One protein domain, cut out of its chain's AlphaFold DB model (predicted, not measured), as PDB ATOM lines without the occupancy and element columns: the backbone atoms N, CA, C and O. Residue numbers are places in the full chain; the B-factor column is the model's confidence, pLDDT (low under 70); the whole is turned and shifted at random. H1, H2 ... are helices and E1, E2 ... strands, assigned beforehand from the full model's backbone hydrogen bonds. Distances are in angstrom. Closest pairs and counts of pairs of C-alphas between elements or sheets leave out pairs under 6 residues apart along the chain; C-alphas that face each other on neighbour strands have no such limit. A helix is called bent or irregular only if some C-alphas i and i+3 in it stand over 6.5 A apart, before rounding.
ATOM      1  N   ASP A  15      10.515 -59.641 -42.019       89.00
ATOM      2  CA  ASP A  15      10.255 -59.600 -40.576       89.00
ATOM      3  C   ASP A  15      11.129 -58.541 -39.889       89.00
ATOM      4  O   ASP A  15      10.648 -57.790 -39.039       89.00
ATOM      5  N   ARG A  16      12.402 -58.423 -40.295       87.69
ATOM      6  CA  ARG A  16      13.317 -57.388 -39.778       87.69
ATOM      7  C   ARG A  16      12.852 -55.984 -40.152       87.69
ATOM      8  O   ARG A  16      12.833 -55.102 -39.295       87.69
ATOM      9  N   ALA A  17      12.454 -55.775 -41.405       87.94
ATOM     10  CA  ALA A  17      11.908 -54.498 -41.855       87.94
ATOM     11  C   ALA A  17      10.638 -54.132 -41.069       87.94
ATOM     12  O   ALA A  17      10.524 -53.008 -40.581       87.94
ATOM     13  N   SER A  18       9.732 -55.091 -40.868       89.94
ATOM     14  CA  SER A  18       8.505 -54.912 -40.082       89.94
ATOM     15  C   SER A  18       8.790 -54.508 -38.628       89.94
ATOM     16  O   SER A  18       8.225 -53.532 -38.123       89.94
ATOM     17  N   GLN A  19       9.729 -55.188 -37.964       90.38
ATOM     18  CA  GLN A  19      10.142 -54.856 -36.594       90.38
ATOM     19  C   GLN A  19      10.776 -53.463 -36.504       90.38
ATOM     20  O   GLN A  19      10.474 -52.698 -35.583       90.38
ATOM     21  N   ASN A  20      11.613 -53.098 -37.476       89.94
ATOM     22  CA  ASN A  20      12.246 -51.783 -37.522       89.94
ATOM     23  C   ASN A  20      11.224 -50.659 -37.745       89.94
ATOM     24  O   ASN A  20      11.296 -49.634 -37.067       89.94
ATOM     25  N   LEU A  21      10.254 -50.853 -38.646       91.25
ATOM     26  CA  LEU A  21       9.162 -49.898 -38.880       91.25
ATOM     27  C   LEU A  21       8.268 -49.749 -37.650       91.25
ATOM     28  O   LEU A  21       7.864 -48.637 -37.313       91.25
ATOM     29  N   SER A  22       7.985 -50.852 -36.958       92.31
ATOM     30  CA  SER A  22       7.220 -50.829 -35.708       92.31
ATOM     31  C   SER A  22       7.965 -50.033 -34.636       92.31
ATOM     32  O   SER A  22       7.403 -49.103 -34.068       92.31
ATOM     33  N   THR A  23       9.266 -50.291 -34.477       91.94
ATOM     34  CA  THR A  23      10.133 -49.571 -33.533       91.94
ATOM     35  C   THR A  23      10.226 -48.075 -33.854       91.94
ATOM     36  O   THR A  23      10.102 -47.245 -32.958       91.94
ATOM     37  N   ALA A  24      10.426 -47.703 -35.122       91.56
ATOM     38  CA  ALA A  24      10.413 -46.300 -35.550       91.56
ATOM     39  C   ALA A  24       9.046 -45.645 -35.276       91.56
ATOM     40  O   ALA A  24       8.967 -44.503 -34.822       91.56
ATOM     41  N   ALA A  25       7.980 -46.416 -35.496       93.50
ATOM     42  CA  ALA A  25       6.615 -46.166 -35.057       93.50
ATOM     43  C   ALA A  25       6.492 -45.679 -33.619       93.50
ATOM     44  O   ALA A  25       6.036 -44.569 -33.336       93.50
ATOM     45  N   ASP A  26       6.940 -46.542 -32.718       94.38
ATOM     46  CA  ASP A  26       6.842 -46.346 -31.275       94.38
ATOM     47  C   ASP A  26       7.725 -45.194 -30.779       94.38
ATOM     48  O   ASP A  26       7.511 -44.645 -29.699       94.38
ATOM     49  N   GLN A  27       8.694 -44.784 -31.599       92.19
ATOM     50  CA  GLN A  27       9.554 -43.626 -31.378       92.19
ATOM     51  C   GLN A  27       9.033 -42.341 -32.040       92.19
ATOM     52  O   GLN A  27       9.709 -41.315 -31.982       92.19
ATOM     53  N   PHE A  28       7.826 -42.364 -32.618       93.88
ATOM     54  CA  PHE A  28       7.182 -41.224 -33.282       93.88
ATOM     55  C   PHE A  28       7.951 -40.708 -34.515       93.88
ATOM     56  O   PHE A  28       7.881 -39.531 -34.876       93.88
ATOM     57  N   GLU A  29       8.684 -41.582 -35.199       91.44
ATOM     58  CA  GLU A  29       9.495 -41.211 -36.367       91.44
ATOM     59  C   GLU A  29       8.750 -41.362 -37.694       91.44
ATOM     60  O   GLU A  29       9.156 -40.758 -38.687       91.44
ATOM     61  N   VAL A  30       7.637 -42.097 -37.703       91.81
ATOM     62  CA  VAL A  30       6.847 -42.383 -38.905       91.81
ATOM     63  C   VAL A  30       5.510 -41.655 -38.852       91.81
ATOM     64  O   VAL A  30       4.787 -41.741 -37.858       91.81
ATOM     65  N   GLU A  31       5.165 -40.983 -39.945       92.62
ATOM     66  CA  GLU A  31       3.830 -40.433 -40.176       92.62
ATOM     67  C   GLU A  31       2.863 -41.544 -40.599       92.62
ATOM     68  O   GLU A  31       3.097 -42.269 -41.573       92.62
ATOM     69  N   ARG A  32       1.761 -41.677 -39.859       95.31
ATOM     70  CA  ARG A  32       0.723 -42.672 -40.105       95.31
ATOM     71  C   ARG A  32      -0.639 -42.005 -40.227       95.31
ATOM     72  O   ARG A  32      -0.950 -41.054 -39.511       95.31
ATOM     73  N   ARG A  33      -1.474 -42.570 -41.091       95.38
ATOM     74  CA  ARG A  33      -2.908 -42.315 -41.167       95.38
ATOM     75  C   ARG A  33      -3.639 -43.537 -40.639       95.38
ATOM     76  O   ARG A  33      -3.524 -44.631 -41.187       95.38
ATOM     77  N   ILE A  34      -4.406 -43.342 -39.580       96.25
ATOM     78  CA  ILE A  34      -5.217 -44.373 -38.947       96.25
ATOM     79  C   ILE A  34      -6.672 -44.022 -39.212       96.25
ATOM     80  O   ILE A  34      -7.172 -42.994 -38.757       96.25
ATOM     81  N   VAL A  35      -7.344 -44.873 -39.975       95.56
ATOM     82  CA  VAL A  35      -8.723 -44.663 -40.406       95.56
ATOM     83  C   VAL A  35      -9.606 -45.702 -39.748       95.56
ATOM     84  O   VAL A  35      -9.428 -46.892 -39.989       95.56
ATOM     85  N   PHE A  36     -10.573 -45.242 -38.965       94.25
ATOM     86  CA  PHE A  36     -11.646 -46.066 -38.426       94.25
ATOM     87  C   PHE A  36     -12.853 -45.984 -39.333       94.25
ATOM     88  O   PHE A  36     -13.297 -44.892 -39.707       94.25
ATOM     89  N   TYR A  37     -13.408 -47.139 -39.658       93.75
ATOM     90  CA  TYR A  37     -14.546 -47.222 -40.549       93.75
ATOM     91  C   TYR A  37     -15.484 -48.350 -40.150       93.75
ATOM     92  O   TYR A  37     -15.100 -49.327 -39.500       93.75
ATOM     93  N   ASN A  38     -16.737 -48.180 -40.549       92.25
ATOM     94  CA  ASN A  38     -17.732 -49.224 -40.469       92.25
ATOM     95  C   ASN A  38     -17.642 -50.102 -41.726       92.25
ATOM     96  O   ASN A  38     -17.847 -49.603 -42.830       92.25
ATOM     97  N   GLY A  39     -17.341 -51.390 -41.558       89.50
ATOM     98  CA  GLY A  39     -17.183 -52.347 -42.658       89.50
ATOM     99  C   GLY A  39     -18.491 -52.798 -43.319       89.50
ATOM    100  O   GLY A  39     -18.439 -53.496 -44.325       89.50
ATOM    101  N   ILE A  40     -19.653 -52.426 -42.768       92.50
ATOM    102  CA  ILE A  40     -20.974 -52.690 -43.363       92.50
ATOM    103  C   ILE A  40     -21.484 -51.477 -44.144       92.50
ATOM    104  O   ILE A  40     -22.082 -51.638 -45.204       92.50
ATOM    105  N   THR A  41     -21.306 -50.267 -43.607       90.62
ATOM    106  CA  THR A  41     -21.886 -49.041 -44.186       90.62
ATOM    107  C   THR A  41     -20.884 -48.198 -44.975       90.62
ATOM    108  O   THR A  41     -21.220 -47.074 -45.351       90.62
ATOM    109  N   ASP A  42     -19.648 -48.675 -45.156       84.81
ATOM    110  CA  ASP A  42     -18.527 -47.956 -45.788       84.81
ATOM    111  C   ASP A  42     -18.314 -46.535 -45.234       84.81
ATOM    112  O   ASP A  42     -17.827 -45.624 -45.903       84.81
ATOM    113  N   THR A  43     -18.720 -46.313 -43.981       89.06
ATOM    114  CA  THR A  43     -18.708 -44.989 -43.358       89.06
ATOM    115  C   THR A  43     -17.423 -44.795 -42.573       89.06
ATOM    116  O   THR A  43     -17.121 -45.572 -41.667       89.06
ATOM    117  N   TYR A  44     -16.699 -43.718 -42.870       88.50
ATOM    118  CA  TYR A  44     -15.546 -43.286 -42.089       88.50
ATOM    119  C   TYR A  44     -16.002 -42.618 -40.792       88.50
ATOM    120  O   TYR A  44     -16.722 -41.622 -40.815       88.50
ATOM    121  N   LEU A  45     -15.589 -43.182 -39.661       90.38
ATOM    122  CA  LEU A  45     -15.990 -42.722 -38.331       90.38
ATOM    123  C   LEU A  45     -14.987 -41.725 -37.756       90.38
ATOM    124  O   LEU A  45     -15.367 -40.742 -37.127       90.38
ATOM    125  N   LEU A  46     -13.699 -41.994 -37.962       92.62
ATOM    126  CA  LEU A  46     -12.610 -41.179 -37.446       92.62
ATOM    127  C   LEU A  46     -11.377 -41.362 -38.324       92.62
ATOM    128  O   LEU A  46     -11.102 -42.452 -38.824       92.62
ATOM    129  N   THR A  47     -10.611 -40.295 -38.492       94.44
ATOM    130  CA  THR A  47      -9.275 -40.353 -39.079       94.44
ATOM    131  C   THR A  47      -8.312 -39.621 -38.163       94.44
ATOM    132  O   THR A  47      -8.584 -38.499 -37.736       94.44
ATOM    133  N   ILE A  48      -7.214 -40.287 -37.832       95.19
ATOM    134  CA  ILE A  48      -6.109 -39.748 -37.047       95.19
ATOM    135  C   ILE A  48      -4.892 -39.740 -37.963       95.19
ATOM    136  O   ILE A  48      -4.535 -40.775 -38.522       95.19
ATOM    137  N   GLU A  49      -4.261 -38.584 -38.117       94.69
ATOM    138  CA  GLU A  49      -3.044 -38.428 -38.910       94.69
ATOM    139  C   GLU A  49      -1.935 -37.821 -38.062       94.69
ATOM    140  O   GLU A  49      -2.182 -36.930 -37.245       94.69
ATOM    141  N   GLY A  50      -0.720 -38.325 -38.263       93.81
ATOM    142  CA  GLY A  50       0.499 -37.797 -37.666       93.81
ATOM    143  C   GLY A  50       1.436 -38.896 -37.183       93.81
ATOM    144  O   GLY A  50       1.334 -40.069 -37.554       93.81
ATOM    145  N   ARG A  51       2.375 -38.513 -36.322       95.31
ATOM    146  CA  ARG A  51       3.353 -39.423 -35.723       95.31
ATOM    147  C   ARG A  51       2.714 -40.152 -34.550       95.31
ATOM    148  O   ARG A  51       2.659 -39.612 -33.443       95.31
ATOM    149  N   CYS A  52       2.208 -41.356 -34.808       96.69
ATOM    150  CA  CYS A  52       1.440 -42.124 -33.832       96.69
ATOM    151  C   CYS A  52       1.968 -43.553 -33.646       96.69
ATOM    152  O   CYS A  52       2.147 -44.303 -34.609       96.69
ATOM    153  N   ALA A  53       2.133 -43.948 -32.387       96.75
ATOM    154  CA  ALA A  53       2.325 -45.325 -31.958       96.75
ATOM    155  C   ALA A  53       0.960 -46.002 -31.767       96.75
ATOM    156  O   ALA A  53      -0.014 -45.346 -31.376       96.75
ATOM    157  N   ILE A  54       0.888 -47.305 -32.039       96.12
ATOM    158  CA  ILE A  54      -0.340 -48.090 -31.881       96.12
ATOM    159  C   ILE A  54      -0.083 -49.283 -30.972       96.12
ATOM    160  O   ILE A  54       0.975 -49.905 -31.028       96.12
ATOM    161  N   THR A  55      -1.059 -49.621 -30.143       95.38
ATOM    162  CA  THR A  55      -1.069 -50.868 -29.381       95.38
ATOM    163  C   THR A  55      -2.402 -51.540 -29.625       95.38
ATOM    164  O   THR A  55      -3.449 -51.019 -29.239       95.38
ATOM    165  N   ASP A  56      -2.345 -52.676 -30.310       90.94
ATOM    166  CA  ASP A  56      -3.521 -53.464 -30.642       90.94
ATOM    167  C   ASP A  56      -3.845 -54.440 -29.509       90.94
ATOM    168  O   ASP A  56      -2.971 -55.151 -29.003       90.94
ATOM    169  N   GLN A  57      -5.106 -54.454 -29.097       90.88
ATOM    170  CA  GLN A  57      -5.674 -55.398 -28.144       90.88
ATOM    171  C   GLN A  57      -6.937 -55.993 -28.765       90.88
ATOM    172  O   GLN A  57      -7.572 -55.380 -29.615       90.88
ATOM    173  N   ALA A  58      -7.349 -57.171 -28.291       90.31
ATOM    174  CA  ALA A  58      -8.394 -57.977 -28.931       90.31
ATOM    175  C   ALA A  58      -9.672 -57.208 -29.337       90.31
ATOM    176  O   ALA A  58     -10.248 -57.499 -30.378       90.31
ATOM    177  N   ILE A  59     -10.118 -56.244 -28.526       93.94
ATOM    178  CA  ILE A  59     -11.337 -55.454 -28.775       93.94
ATOM    179  C   ILE A  59     -11.089 -53.941 -28.734       93.94
ATOM    180  O   ILE A  59     -12.035 -53.158 -28.660       93.94
ATOM    181  N   GLN A  60      -9.829 -53.508 -28.714       95.12
ATOM    182  CA  GLN A  60      -9.485 -52.108 -28.500       95.12
ATOM    183  C   GLN A  60      -8.160 -51.769 -29.170       95.12
ATOM    184  O   GLN A  60      -7.152 -52.420 -28.923       95.12
ATOM    185  N   LEU A  61      -8.143 -50.675 -29.923       96.31
ATOM    186  CA  LEU A  61      -6.910 -50.055 -30.380       96.31
ATOM    187  C   LEU A  61      -6.582 -48.857 -29.493       96.31
ATOM    188  O   LEU A  61      -7.408 -47.959 -29.298       96.31
ATOM    189  N   GLU A  62      -5.355 -48.812 -28.993       97.19
ATOM    190  CA  GLU A  62      -4.806 -47.619 -28.365       97.19
ATOM    191  C   GLU A  62      -3.908 -46.890 -29.357       97.19
ATOM    192  O   GLU A  62      -2.990 -47.478 -29.927       97.19
ATOM    193  N   VAL A  63      -4.153 -45.596 -29.547       97.38
ATOM    194  CA  VAL A  63      -3.356 -44.747 -30.437       97.38
ATOM    195  C   VAL A  63      -2.766 -43.616 -29.617       97.38
ATOM    196  O   VAL A  63      -3.502 -42.804 -29.061       97.38
ATOM    197  N   THR A  64      -1.442 -43.550 -29.545       97.88
ATOM    198  CA  THR A  64      -0.731 -42.441 -28.900       97.88
ATOM    199  C   THR A  64      -0.046 -41.623 -29.976       97.88
ATOM    200  O   THR A  64       0.764 -42.164 -30.719       97.88
ATOM    201  N   CYS A  65      -0.347 -40.334 -30.067       97.31
ATOM    202  CA  CYS A  65       0.223 -39.432 -31.061       97.31
ATOM    203  C   CYS A  65       1.034 -38.332 -30.386       97.31
ATOM    204  O   CYS A  65       0.573 -37.739 -29.409       97.31
ATOM    205  N   LYS A  66       2.211 -38.027 -30.935       96.12
ATOM    206  CA  LYS A  66       2.981 -36.837 -30.562       96.12
ATOM    207  C   LYS A  66       2.454 -35.644 -31.358       96.12
ATOM    208  O   LYS A  66       2.494 -35.670 -32.585       96.12
ATOM    209  N   VAL A  67       1.937 -34.626 -30.672       93.75
ATOM    210  CA  VAL A  67       1.256 -33.474 -31.300       93.75
ATOM    211  C   VAL A  67       2.072 -32.181 -31.254       93.75
ATOM    212  O   VAL A  67       1.831 -31.289 -32.062       93.75
ATOM    213  N   ALA A  68       3.052 -32.096 -30.355       92.69
ATOM    214  CA  ALA A  68       4.041 -31.021 -30.279       92.69
ATOM    215  C   ALA A  68       5.332 -31.556 -29.615       92.69
ATOM    216  O   ALA A  68       5.377 -32.736 -29.237       92.69
ATOM    217  N   PRO A  69       6.406 -30.751 -29.478       92.06
ATOM    218  CA  PRO A  69       7.526 -31.102 -28.607       92.06
ATOM    219  C   PRO A  69       6.999 -31.443 -27.209       92.06
ATOM    220  O   PRO A  69       6.308 -30.641 -26.600       92.06
ATOM    221  N   ASP A  70       7.265 -32.671 -26.770       89.69
ATOM    222  CA  ASP A  70       6.873 -33.213 -25.463       89.69
ATOM    223  C   ASP A  70       5.363 -33.224 -25.141       89.69
ATOM    224  O   ASP A  70       4.965 -33.524 -24.019       89.69
ATOM    225  N   GLU A  71       4.501 -33.003 -26.140       93.94
ATOM    226  CA  GLU A  71       3.046 -33.101 -26.001       93.94
ATOM    227  C   GLU A  71       2.494 -34.329 -26.725       93.94
ATOM    228  O   GLU A  71       2.751 -34.556 -27.914       93.94
ATOM    229  N   TYR A  72       1.661 -35.090 -26.017       96.50
ATOM    230  CA  TYR A  72       1.106 -36.351 -26.495       96.50
ATOM    231  C   TYR A  72      -0.405 -36.405 -26.279       96.50
ATOM    232  O   TYR A  72      -0.925 -35.940 -25.266       96.50
ATOM    233  N   LYS A  73      -1.120 -37.020 -27.221       96.75
ATOM    234  CA  LYS A  73      -2.541 -37.358 -27.086       96.75
ATOM    235  C   LYS A  73      -2.713 -38.861 -27.189       96.75
ATOM    236  O   LYS A  73      -2.101 -39.489 -28.047       96.75
ATOM    237  N   LYS A  74      -3.560 -39.425 -26.330       96.94
ATOM    238  CA  LYS A  74      -3.904 -40.845 -26.346       96.94
ATOM    239  C   LYS A  74      -5.385 -41.023 -26.646       96.94
ATOM    240  O   LYS A  74      -6.230 -40.346 -26.065       96.94
ATOM    241  N   HIS A  75      -5.680 -41.947 -27.545       95.62
ATOM    242  CA  HIS A  75      -7.020 -42.318 -27.962       95.62
ATOM    243  C   HIS A  75      -7.242 -43.797 -27.652       95.62
ATOM    244  O   HIS A  75      -6.384 -44.627 -27.946       95.62
ATOM    245  N   PHE A  76      -8.401 -44.106 -27.079       96.00
ATOM    246  CA  PHE A  76      -8.874 -45.468 -26.853       96.00
ATOM    247  C   PHE A  76     -10.059 -45.706 -27.778       96.00
ATOM    248  O   PHE A  76     -11.040 -44.960 -27.731       96.00
ATOM    249  N   LEU A  77      -9.943 -46.692 -28.657       93.06
ATOM    250  CA  LEU A  77     -10.883 -46.901 -29.749       93.06
ATOM    251  C   LEU A  77     -11.385 -48.339 -29.681       93.06
ATOM    252  O   LEU A  77     -10.635 -49.278 -29.933       93.06
ATOM    253  N   GLY A  78     -12.650 -48.503 -29.295       94.50
ATOM    254  CA  GLY A  78     -13.290 -49.812 -29.219       94.50
ATOM    255  C   GLY A  78     -13.539 -50.391 -30.608       94.50
ATOM    256  O   GLY A  78     -14.080 -49.712 -31.484       94.50
ATOM    257  N   LEU A  79     -13.155 -51.649 -30.791       92.69
ATOM    258  CA  LEU A  79     -13.429 -52.436 -31.987       92.69
ATOM    259  C   LEU A  79     -14.713 -53.242 -31.782       92.69
ATOM    260  O   LEU A  79     -15.062 -53.627 -30.665       92.69
ATOM    261  N   SER A  80     -15.435 -53.486 -32.869       91.88
ATOM    262  CA  SER A  80     -16.634 -54.333 -32.875       91.88
ATOM    263  C   SER A  80     -16.731 -55.067 -34.204       91.88
ATOM    264  O   SER A  80     -16.002 -54.739 -35.135       91.88
ATOM    265  N   ASP A  81     -17.683 -55.992 -34.331       91.50
ATOM    266  CA  ASP A  81     -17.892 -56.766 -35.565       91.50
ATOM    267  C   ASP A  81     -18.038 -55.883 -36.816       91.50
ATOM    268  O   ASP A  81     -17.645 -56.273 -37.913       91.50
ATOM    269  N   ASN A  82     -18.561 -54.665 -36.643       92.38
ATOM    270  CA  ASN A  82     -18.802 -53.735 -37.740       92.38
ATOM    271  C   ASN A  82     -17.776 -52.605 -37.805       92.38
ATOM    272  O   ASN A  82     -17.737 -51.912 -38.814       92.38
ATOM    273  N   VAL A  83     -16.985 -52.372 -36.753       91.94
ATOM    274  CA  VAL A  83     -16.065 -51.230 -36.655       91.94
ATOM    275  C   VAL A  83     -14.640 -51.733 -36.543       91.94
ATOM    276  O   VAL A  83     -14.268 -52.358 -35.552       91.94
ATOM    277  N   THR A  84     -13.840 -51.398 -37.549       93.81
ATOM    278  CA  THR A  84     -12.431 -51.773 -37.640       93.81
ATOM    279  C   THR A  84     -11.583 -50.584 -38.089       93.81
ATOM    280  O   THR A  84     -12.093 -49.473 -38.283       93.81
ATOM    281  N   TYR A  85     -10.276 -50.798 -38.229       94.88
ATOM    282  CA  TYR A  85      -9.323 -49.764 -38.595       94.88
ATOM    283  C   TYR A  85      -8.335 -50.216 -39.671       94.88
ATOM    284  O   TYR A  85      -8.000 -51.391 -39.802       94.88
ATOM    285  N   LYS A  86      -7.818 -49.235 -40.413       94.06
ATOM    286  CA  LYS A  86      -6.623 -49.366 -41.251       94.06
ATOM    287  C   LYS A  86      -5.573 -48.388 -40.744       94.06
ATOM    288  O   LYS A  86      -5.850 -47.192 -40.680       94.06
ATOM    289  N   ALA A  87      -4.377 -48.877 -40.435       94.81
ATOM    290  CA  ALA A  87      -3.210 -48.044 -40.167       94.81
ATOM    291  C   ALA A  87      -2.273 -48.087 -41.378       94.81
ATOM    292  O   ALA A  87      -1.759 -49.141 -41.744       94.81
ATOM    293  N   GLU A  88      -2.079 -46.940 -42.012       93.44
ATOM    294  CA  GLU A  88      -1.246 -46.775 -43.198       93.44
ATOM    295  C   GLU A  88      -0.082 -45.845 -42.878       93.44
ATOM    296  O   GLU A  88      -0.269 -44.779 -42.297       93.44
ATOM    297  N   GLN A  89       1.125 -46.242 -43.265       89.88
ATOM    298  CA  GLN A  89       2.278 -45.351 -43.281       89.88
ATOM    299  C   GLN A  89       2.213 -44.477 -44.539       89.88
ATOM    300  O   GLN A  89       2.103 -45.010 -45.641       89.88
ATOM    301  N   LEU A  90       2.270 -43.152 -44.372       86.12
ATOM    302  CA  LEU A  90       2.054 -42.200 -45.469       86.12
ATOM    303  C   LEU A  90       3.287 -42.019 -46.362       86.12
ATOM    304  O   LEU A  90       3.163 -41.935 -47.580       86.12
ATOM    305  N   GLU A  91       4.475 -41.980 -45.759       82.81
ATOM    306  CA  GLU A  91       5.744 -41.810 -46.467       82.81
ATOM    307  C   GLU A  91       6.672 -42.993 -46.204       82.81
ATOM    308  O   GLU A  91       6.670 -43.575 -45.117       82.81
ATOM    309  N   SER A  92       7.497 -43.360 -47.186       77.94
ATOM    310  CA  SER A  92       8.539 -44.358 -46.963       77.94
ATOM    311  C   SER A  92       9.588 -43.820 -45.990       77.94
ATOM    312  O   SER A  92       9.990 -42.662 -46.044       77.94
ATOM    313  N   VAL A  93      10.053 -44.687 -45.094       78.38
ATOM    314  CA  VAL A  93      11.158 -44.391 -44.180       78.38
ATOM    315  C   VAL A  93      12.217 -45.453 -44.405       78.38
ATOM    316  O   VAL A  93      11.889 -46.640 -44.486       78.38
ATOM    317  N   ASP A  94      13.475 -45.034 -44.532       71.19
ATOM    318  CA  ASP A  94      14.585 -45.972 -44.666       71.19
ATOM    319  C   ASP A  94      14.822 -46.684 -43.330       71.19
ATOM    320  O   ASP A  94      15.372 -46.133 -42.376       71.19
ATOM    321  N   VAL A  95      14.359 -47.925 -43.257       66.38
ATOM    322  CA  VAL A  95      14.620 -48.838 -42.150       66.38
ATOM    323  C   VAL A  95      15.647 -49.861 -42.602       66.38
ATOM    324  O   VAL A  95      15.316 -50.918 -43.137       66.38
ATOM    325  N   SER A  96      16.925 -49.564 -42.392       64.44
ATOM    326  CA  SER A  96      17.965 -50.495 -42.820       64.44
ATOM    327  C   SER A  96      17.805 -51.863 -42.147       64.44
ATOM    328  O   SER A  96      17.863 -51.984 -40.924       64.44
ATOM    329  N   VAL A  97      17.679 -52.919 -42.951       60.84
ATOM    330  CA  VAL A  97      17.655 -54.311 -42.465       60.84
ATOM    331  C   VAL A  97      19.020 -54.780 -41.946       60.84
ATOM    332  O   VAL A  97      19.094 -55.784 -41.243       60.84
ATOM    333  N   TYR A  98      20.099 -54.046 -42.240       51.44
ATOM    334  CA  TYR A  98      21.472 -54.418 -41.883       51.44
ATOM    335  C   TYR A  98      22.065 -53.610 -40.722       51.44
ATOM    336  O   TYR A  98      23.109 -53.999 -40.201       51.44
ATOM    337  N   HIS A  99      21.426 -52.518 -40.286       58.47
ATOM    338  CA  HIS A  99      21.949 -51.687 -39.198       58.47
ATOM    339  C   HIS A  99      21.331 -52.064 -37.852       58.47
ATOM    340  O   HIS A  99      20.124 -52.263 -37.719       58.47
ATOM    341  N   HIS A 100      22.182 -52.148 -36.831       46.44
ATOM    342  CA  HIS A 100      21.768 -52.349 -35.450       46.44
ATOM    343  C   HIS A 100      21.326 -51.012 -34.850       46.44
ATOM    344  O   HIS A 100      22.113 -50.067 -34.783       46.44
ATOM    345  N   ARG A 101      20.071 -50.933 -34.406       61.16
ATOM    346  CA  ARG A 101      19.511 -49.754 -33.744       61.16
ATOM    347  C   ARG A 101      19.403 -50.018 -32.244       61.16
ATOM    348  O   ARG A 101      18.569 -50.808 -31.819       61.16
ATOM    349  N   VAL A 102      20.221 -49.333 -31.444       60.12
ATOM    350  CA  VAL A 102      20.098 -49.330 -29.976       60.12
ATOM    351  C   VAL A 102      19.416 -48.043 -29.554       60.12
ATOM    352  O   VAL A 102      19.933 -46.957 -29.803       60.12
ATOM    353  N   ILE A 103      18.265 -48.160 -28.900       65.19
ATOM    354  CA  ILE A 103      17.580 -47.025 -28.282       65.19
ATOM    355  C   ILE A 103      17.871 -47.087 -26.784       65.19
ATOM    356  O   ILE A 103      17.367 -47.966 -26.089       65.19
ATOM    357  N   PHE A 104      18.689 -46.165 -26.282       61.19
ATOM    358  CA  PHE A 104      18.904 -45.983 -24.847       61.19
ATOM    359  C   PHE A 104      17.920 -44.919 -24.335       61.19
ATOM    360  O   PHE A 104      17.974 -43.780 -24.792       61.19
ATOM    361  N   LYS A 105      17.029 -45.272 -23.395       63.00
ATOM    362  CA  LYS A 105      16.161 -44.320 -22.669       63.00
ATOM    363  C   LYS A 105      16.620 -44.224 -21.199       63.00
ATOM    364  O   LYS A 105      16.099 -44.955 -20.360       63.00
ATOM    365  N   PRO A 106      17.633 -43.400 -20.869       54.34
ATOM    366  CA  PRO A 106      18.200 -43.357 -19.518       54.34
ATOM    367  C   PRO A 106      17.258 -42.758 -18.461       54.34
ATOM    368  O   PRO A 106      17.326 -43.157 -17.303       54.34
ATOM    369  N   GLU A 107      16.349 -41.858 -18.839       57.00
ATOM    370  CA  GLU A 107      15.463 -41.167 -17.885       57.00
ATOM    371  C   GLU A 107      14.395 -42.083 -17.261       57.00
ATOM    372  O   GLU A 107      14.025 -41.884 -16.112       57.00
TER     373      GLU A 107
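This is residues 15 to 107 of the 120 residues of an uncharacterized protein of Cryobacterium sp. TMT1-51 (UniProt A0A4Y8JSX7). Look first for a five-stranded sheet folded back on itself like a half-open clamp: E4 and E3 make one leaf, E1 and E5 the other, and the sharply bent E2 is the hinge between them. The one helix, H1, packs by its residues 21 to 26 at one end of this fold, mostly beside E2, and a long tail with no named element, residues 90 to 107, leads from E5 past H1. The printed part has 93 residues, with one named helix and five named strands in the order H1 E1 E2 E3 E4 E5; the sheet's order is E4 E3 E2 E1 E5, all antiparallel, and the class is mixed, helices and strands. The whole is only just compact, close to loose, with a radius of gyration of the C-alphas of 14.7 A, and only just elongated, spanning 44 by 29 by 24 A.

Begin with the longest strand, E2, residues 43 to 57: find C-alpha 43 at (-18.708, -44.989, -43.358), 22.6 A from C-alpha 57. E3, residues 60 to 68, covers 25.1 A, and E4, residues 71 to 78, 23.6 A. E1, residues 31 to 38, covers 23.3 A, and E5, residues 83 to 89, runs 20.4 A to C-alpha 89 at (2.278, -45.351, -43.281). Find H1, residues 15 to 26, from C-alpha 15 at (10.255, -59.600, -40.576); it is 16.5 A long.

Look at Arg 51, where E2 bends by 124 degrees. The pairing is staggered: residues 43 to 51 pair with E1, N 48 and O 34 being 2.9 A apart, and residues 51 to 57 pair with E3, N 55 and O 62 being 2.9 A apart. E1, E2, E3 and E4 form a meander, each strand the antiparallel neighbour of the one before, and each successive two are a hairpin. E4 and E3 run at 161 degrees, with N 63 and O 75 at 2.9 A. E5 and E1 are antiparallel at 160 degrees, with N 35 and O 86 at 2.8 A. The sheet is a folded sheet, bent back into two leaves that face each other: E4 and E3 face E1 and E5 with 15 pairs of C-alphas within 11 A. The edge strands E4 and E5 are apart. H1 is on the sheet at a height of 9.2 A, over none of its strands; its closest C-alphas to E2 are those of Asp 26 and Ala 53, 4.7 A apart. In H1 every O i to N i+4 pair is within hydrogen-bond range.

The C-alphas farthest apart are those of Thr 41 and Pro 106, 47.4 A. The printed part has no cut, and the five links between named elements are tight. The sheet is twisted. Look last at residues 95 to 107, where pLDDT is under 70; the mean of the printed part is 87.7.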